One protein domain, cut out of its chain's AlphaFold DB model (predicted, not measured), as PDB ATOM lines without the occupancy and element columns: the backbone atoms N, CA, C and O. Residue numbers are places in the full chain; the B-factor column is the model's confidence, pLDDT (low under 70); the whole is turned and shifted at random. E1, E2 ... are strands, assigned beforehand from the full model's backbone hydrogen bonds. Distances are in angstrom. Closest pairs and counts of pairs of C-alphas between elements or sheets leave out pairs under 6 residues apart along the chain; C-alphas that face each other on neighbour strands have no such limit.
ATOM      1  N   PHE A 258     -57.205  39.085  58.255       95.75
ATOM      2  CA  PHE A 258     -56.762  40.065  59.245       95.75
ATOM      3  C   PHE A 258     -56.850  41.481  58.665       95.75
ATOM      4  O   PHE A 258     -56.441  41.709  57.525       95.75
ATOM      5  N   VAL A 259     -57.371  42.432  59.438       95.44
ATOM      6  CA  VAL A 259     -57.505  43.844  59.048       95.44
ATOM      7  C   VAL A 259     -56.983  44.740  60.169       95.44
ATOM      8  O   VAL A 259     -57.291  44.522  61.337       95.44
ATOM      9  N   GLY A 260     -56.225  45.776  59.799       94.00
ATOM     10  CA  GLY A 260     -55.583  46.708  60.732       94.00
ATOM     11  C   GLY A 260     -54.077  46.465  60.852       94.00
ATOM     12  O   GLY A 260     -53.592  45.358  60.632       94.00
ATOM     13  N   VAL A 261     -53.315  47.514  61.179       91.56
ATOM     14  CA  VAL A 261     -51.839  47.459  61.265       91.56
ATOM     15  C   VAL A 261     -51.375  46.469  62.336       91.56
ATOM     16  O   VAL A 261     -50.352  45.810  62.169       91.56
ATOM     17  N   SER A 262     -52.148  46.332  63.414       91.19
ATOM     18  CA  SER A 262     -51.887  45.385  64.497       91.19
ATOM     19  C   SER A 262     -52.685  44.089  64.354       91.19
ATOM     20  O   SER A 262     -52.715  43.301  65.292       91.19
ATOM     21  N   SER A 263     -53.285  43.845  63.179       94.12
ATOM     22  CA  SER A 263     -54.232  42.744  62.958       94.12
ATOM     23  C   SER A 263     -55.432  42.803  63.912       94.12
ATOM     24  O   SER A 263     -55.875  41.781  64.423       94.12
ATOM     25  N   ASP A 264     -55.938  44.017  64.155       95.25
ATOM     26  CA  ASP A 264     -57.003  44.302  65.118       95.25
ATOM     27  C   ASP A 264     -58.255  43.453  64.864       95.25
ATOM     28  O   ASP A 264     -58.786  42.843  65.780       95.25
ATOM     29  N   PHE A 265     -58.725  43.368  63.621       96.69
ATOM     30  CA  PHE A 265     -59.893  42.563  63.267       96.69
ATOM     31  C   PHE A 265     -59.473  41.247  62.621       96.69
ATOM     32  O   PHE A 265     -58.698  41.252  61.660       96.69
ATOM     33  N   LYS A 266     -60.046  40.133  63.089       96.44
ATOM     34  CA  LYS A 266     -59.809  38.804  62.529       96.44
ATOM     35  C   LYS A 266     -61.108  38.042  62.295       96.44
ATOM     36  O   LYS A 266     -61.973  37.964  63.165       96.44
ATOM     37  N   VAL A 267     -61.196  37.401  61.132       97.62
ATOM     38  CA  VAL A 267     -62.181  36.353  60.835       97.62
ATOM     39  C   VAL A 267     -61.419  35.069  60.576       97.62
ATOM     40  O   VAL A 267     -60.552  35.073  59.713       97.62
ATOM     41  N   SER A 268     -61.720  33.988  61.290       97.38
ATOM     42  CA  SER A 268     -61.001  32.712  61.161       97.38
ATOM     43  C   SER A 268     -61.894  31.507  61.406       97.38
ATOM     44  O   SER A 268     -63.028  31.653  61.861       97.38
ATOM     45  N   VAL A 269     -61.381  30.320  61.091       97.62
ATOM     46  CA  VAL A 269     -62.072  29.043  61.267       97.62
ATOM     47  C   VAL A 269     -61.232  28.138  62.161       97.62
ATOM     48  O   VAL A 269     -60.009  28.089  62.054       97.62
ATOM     49  N   THR A 270     -61.861  27.418  63.082       96.50
ATOM     50  CA  THR A 270     -61.202  26.356  63.850       96.50
ATOM     51  C   THR A 270     -62.153  25.179  63.990       96.50
ATOM     52  O   THR A 270     -63.212  25.282  64.605       96.50
ATOM     53  N   GLY A 271     -61.787  24.043  63.394       94.44
ATOM     54  CA  GLY A 271     -62.693  22.902  63.284       94.44
ATOM     55  C   GLY A 271     -63.925  23.272  62.457       94.44
ATOM     56  O   GLY A 271     -63.818  23.519  61.261       94.44
ATOM     57  N   ASN A 272     -65.090  23.307  63.099       95.69
ATOM     58  CA  ASN A 272     -66.362  23.659  62.466       95.69
ATOM     59  C   ASN A 272     -66.832  25.082  62.806       95.69
ATOM     60  O   ASN A 272     -67.857  25.514  62.277       95.69
ATOM     61  N   ASP A 273     -66.103  25.790  63.670       96.50
ATOM     62  CA  ASP A 273     -66.519  27.076  64.216       96.50
ATOM     63  C   ASP A 273     -65.846  28.233  63.473       96.50
ATOM     64  O   ASP A 273     -64.660  28.173  63.141       96.50
ATOM     65  N   VAL A 274     -66.614  29.297  63.231       97.19
ATOM     66  CA  VAL A 274     -66.119  30.568  62.689       97.19
ATOM     67  C   VAL A 274     -66.019  31.575  63.826       97.19
ATOM     68  O   VAL A 274     -67.009  31.836  64.510       97.19
ATOM     69  N   THR A 275     -64.850  32.183  63.982       95.75
ATOM     70  CA  THR A 275     -64.601  33.236  64.970       95.75
ATOM     71  C   THR A 275     -64.445  34.573  64.263       95.75
ATOM     72  O   THR A 275     -63.620  34.704  63.357       95.75
ATOM     73  N   VAL A 276     -65.222  35.564  64.699       95.75
ATOM     74  CA  VAL A 276     -65.080  36.974  64.324       95.75
ATOM     75  C   VAL A 276     -64.704  37.733  65.589       95.75
ATOM     76  O   VAL A 276     -65.501  37.778  66.525       95.75
ATOM     77  N   GLU A 277     -63.501  38.294  65.637       93.69
ATOM     78  CA  GLU A 277     -62.953  38.887  66.857       93.69
ATOM     79  C   GLU A 277     -62.218  40.207  66.602       93.69
ATOM     80  O   GLU A 277     -61.642  40.427  65.532       93.69
ATOM     81  N   ASN A 278     -62.249  41.080  67.613       94.75
ATOM     82  CA  ASN A 278     -61.272  42.147  67.776       94.75
ATOM     83  C   ASN A 278     -60.159  41.611  68.690       94.75
ATOM     84  O   ASN A 278     -60.425  41.229  69.824       94.75
ATOM     85  N   GLN A 279     -58.934  41.532  68.182       92.75
ATOM     86  CA  GLN A 279     -57.770  41.004  68.894       92.75
ATOM     87  C   GLN A 279     -57.060  42.068  69.740       92.75
ATOM     88  O   GLN A 279     -56.133  41.755  70.492       92.75
ATOM     89  N   THR A 280     -57.467  43.331  69.616       91.94
ATOM     90  CA  THR A 280     -56.863  44.438  70.352       91.94
ATOM     91  C   THR A 280     -57.387  44.454  71.779       91.94
ATOM     92  O   THR A 280     -58.585  44.578  72.010       91.94
ATOM     93  N   ALA A 281     -56.476  44.351  72.749       88.19
ATOM     94  CA  ALA A 281     -56.820  44.366  74.168       88.19
ATOM     95  C   ALA A 281     -57.676  45.592  74.520       88.19
ATOM     96  O   ALA A 281     -57.327  46.711  74.133       88.19
ATOM     97  N   THR A 282     -58.753  45.398  75.288       87.12
ATOM     98  CA  THR A 282     -59.751  46.426  75.646       87.12
ATOM     99  C   THR A 282     -60.568  46.968  74.466       87.12
ATOM    100  O   THR A 282     -61.294  47.951  74.612       87.12
ATOM    101  N   GLY A 283     -60.436  46.366  73.283       91.62
ATOM    102  CA  GLY A 283     -61.133  46.762  72.069       91.62
ATOM    103  C   GLY A 283     -62.444  46.006  71.871       91.62
ATOM    104  O   GLY A 283     -62.455  44.798  71.676       91.62
ATOM    105  N   ASP A 284     -63.552  46.738  71.810       94.12
ATOM    106  CA  ASP A 284     -64.866  46.163  71.499       94.12
ATOM    107  C   ASP A 284     -64.978  45.701  70.035       94.12
ATOM    108  O   ASP A 284     -64.351  46.277  69.138       94.12
ATOM    109  N   LEU A 285     -65.899  44.772  69.758       94.75
ATOM    110  CA  LEU A 285     -66.430  44.551  68.408       94.75
ATOM    111  C   LEU A 285     -67.780  45.273  68.262       94.75
ATOM    112  O   LEU A 285     -68.734  44.990  68.986       94.75
ATOM    113  N   LYS A 286     -67.875  46.219  67.320       94.00
ATOM    114  CA  LYS A 286     -69.053  47.089  67.144       94.00
ATOM    115  C   LYS A 286     -69.727  46.858  65.798       94.00
ATOM    116  O   LYS A 286     -69.089  46.966  64.756       94.00
ATOM    117  N   PHE A 287     -71.039  46.650  65.823       93.69
ATOM    118  CA  PHE A 287     -71.897  46.690  64.641       93.69
ATOM    119  C   PHE A 287     -72.691  47.995  64.658       93.69
ATOM    120  O   PHE A 287     -73.504  48.235  65.556       93.69
ATOM    121  N   ALA A 288     -72.442  48.849  63.670       93.44
ATOM    122  CA  ALA A 288     -73.012  50.187  63.582       93.44
ATOM    123  C   ALA A 288     -73.664  50.438  62.221       93.44
ATOM    124  O   ALA A 288     -73.271  49.867  61.205       93.44
ATOM    125  N   VAL A 289     -74.657  51.321  62.224       92.44
ATOM    126  CA  VAL A 289     -75.189  51.983  61.029       92.44
ATOM    127  C   VAL A 289     -74.714  53.438  61.023       92.44
ATOM    128  O   VAL A 289     -74.164  53.908  62.018       92.44
ATOM    129  N   ASP A 290     -74.954  54.172  59.936       92.75
ATOM    130  CA  ASP A 290     -74.538  55.580  59.798       92.75
ATOM    131  C   ASP A 290     -74.967  56.462  60.991       92.75
ATOM    132  O   ASP A 290     -74.220  57.316  61.457       92.75
ATOM    133  N   SER A 291     -76.146  56.194  61.565       89.62
ATOM    134  CA  SER A 291     -76.685  56.932  62.712       89.62
ATOM    135  C   SER A 291     -76.182  56.472  64.091       89.62
ATOM    136  O   SER A 291     -76.602  57.053  65.092       89.62
ATOM    137  N   GLY A 292     -75.341  55.434  64.186       89.88
ATOM    138  CA  GLY A 292     -74.738  54.979  65.448       89.88
ATOM    139  C   GLY A 292     -74.603  53.459  65.625       89.88
ATOM    140  O   GLY A 292     -75.036  52.662  64.791       89.88
ATOM    141  N   THR A 293     -73.999  53.054  66.749       91.94
ATOM    142  CA  THR A 293     -73.766  51.643  67.112       91.94
ATOM    143  C   THR A 293     -75.038  50.956  67.604       91.94
ATOM    144  O   THR A 293     -75.659  51.397  68.576       91.94
ATOM    145  N   VAL A 294     -75.391  49.845  66.959       92.31
ATOM    146  CA  VAL A 294     -76.576  49.029  67.263       92.31
ATOM    147  C   VAL A 294     -76.236  47.915  68.251       92.31
ATOM    148  O   VAL A 294     -77.008  47.659  69.172       92.31
ATOM    149  N   LEU A 295     -75.076  47.279  68.079       93.56
ATOM    150  CA  LEU A 295     -74.585  46.207  68.943       93.56
ATOM    151  C   LEU A 295     -73.111  46.440  69.272       93.56
ATOM    152  O   LEU A 295     -72.296  46.623  68.367       93.56
ATOM    153  N   THR A 296     -72.780  46.379  70.557       93.75
ATOM    154  CA  THR A 296     -71.399  46.359  71.050       93.75
ATOM    155  C   THR A 296     -71.162  45.037  71.763       93.75
ATOM    156  O   THR A 296     -71.878  44.728  72.710       93.75
ATOM    157  N   ILE A 297     -70.173  44.268  71.318       93.75
ATOM    158  CA  ILE A 297     -69.601  43.161  72.086       93.75
ATOM    159  C   ILE A 297     -68.417  43.755  72.846       93.75
ATOM    160  O   ILE A 297     -67.395  44.080  72.244       93.75
ATOM    161  N   ASP A 298     -68.630  43.989  74.136       90.69
ATOM    162  CA  ASP A 298     -67.703  44.663  75.042       90.69
ATOM    163  C   ASP A 298     -66.648  43.671  75.543       90.69
ATOM    164  O   ASP A 298     -66.991  42.656  76.155       90.69
ATOM    165  N   ASP A 299     -65.372  43.964  75.285       88.75
ATOM    166  CA  ASP A 299     -64.247  43.140  75.744       88.75
ATOM    167  C   ASP A 299     -64.088  43.198  77.270       88.75
ATOM    168  O   ASP A 299     -63.845  42.179  77.916       88.75
ATOM    169  N   ALA A 300     -64.302  44.371  77.876       86.19
ATOM    170  CA  ALA A 300     -64.061  44.589  79.300       86.19
ATOM    171  C   ALA A 300     -64.966  43.720  80.179       86.19
ATOM    172  O   ALA A 300     -64.541  43.235  81.232       86.19
ATOM    173  N   ASN A 301     -66.205  43.509  79.729       85.19
ATOM    174  CA  ASN A 301     -67.220  42.778  80.482       85.19
ATOM    175  C   ASN A 301     -67.625  41.452  79.821       85.19
ATOM    176  O   ASN A 301     -68.335  40.662  80.442       85.19
ATOM    177  N   THR A 302     -67.180  41.186  78.587       86.19
ATOM    178  CA  THR A 302     -67.609  40.032  77.772       86.19
ATOM    179  C   THR A 302     -69.138  39.989  77.598       86.19
ATOM    180  O   THR A 302     -69.769  38.931  77.616       86.19
ATOM    181  N   GLU A 303     -69.756  41.162  77.440       89.44
ATOM    182  CA  GLU A 303     -71.205  41.329  77.308       89.44
ATOM    183  C   GLU A 303     -71.579  41.890  75.933       89.44
ATOM    184  O   GLU A 303     -70.861  42.689  75.337       89.44
ATOM    185  N   ALA A 304     -72.742  41.483  75.427       90.94
ATOM    186  CA  ALA A 304     -73.328  42.031  74.212       90.94
ATOM    187  C   ALA A 304     -74.404  43.064  74.581       90.94
ATOM    188  O   ALA A 304     -75.471  42.709  75.084       90.94
ATOM    189  N   VAL A 305     -74.145  44.343  74.306       90.62
ATOM    190  CA  VAL A 305     -75.088  45.442  74.540       90.62
ATOM    191  C   VAL A 305     -75.836  45.754  73.249       90.62
ATOM    192  O   VAL A 305     -75.254  46.257  72.286       90.62
ATOM    193  N   LEU A 306     -77.140  45.471  73.238       90.31
ATOM    194  CA  LEU A 306     -78.041  45.801  72.136       90.31
ATOM    195  C   LEU A 306     -78.765  47.122  72.421       90.31
ATOM    196  O   LEU A 306     -79.596  47.203  73.326       90.31
ATOM    197  N   ASN A 307     -78.517  48.135  71.595       80.69
ATOM    198  CA  ASN A 307     -79.243  49.402  71.633       80.69
ATOM    199  C   ASN A 307     -80.552  49.277  70.843       80.69
ATOM    200  O   ASN A 307     -80.683  49.786  69.729       80.69
TER     201      ASN A 307
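Overview. This is residues 258 to 307 of the 310 residues of an uncharacterized protein of Flavobacteriales bacterium (UniProt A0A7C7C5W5). Two small lobes are joined by residues 279 to 284: a three-stranded antiparallel sheet, in the order E3 E4 E5, and a separate antiparallel hairpin, E1 and E2, whose tip, residues 269 to 274, sticks out. The printed part has 50 residues with five named strands, E1 to E5 along the chain, and no named helix; the class is all strand. It is only just loose, close to compact, with a radius of gyration of the C-alphas of 12.0 A, and spans 33 by 26 by 22 A.

Arrangement. E3, residues 285 to 289, E4, 292 to 298, and E5, 303 to 306, form a meander, each strand the antiparallel neighbour of the one before. N 287 and O 295 are 2.8 A apart, and N 305 and O 296 2.8 A, within hydrogen-bond range. In the hairpin of E1, residues 265 to 270, and E2, 273 to 278, N 268 and O 275 are 2.9 A apart. The closest C-alphas of E2 and E3, Asn 278 and Leu 285, are 5.7 A apart. E1 is apart from E3, E4 and E5.

Along the chain. E4 measures 15.7 A, E1 16.3 A and E2 16.4 A. E1 begins at C-alpha 265 (-59.893, 42.563, 63.267); E5 ends at C-alpha 306 (-78.041, 45.801, 72.136).

Size, cuts and confidence. The C-alphas farthest apart, Gly 271 and Ser 291, are 36.8 A apart. The printed part has no cut, no link is long, and no printed residue is under 70 in pLDDT.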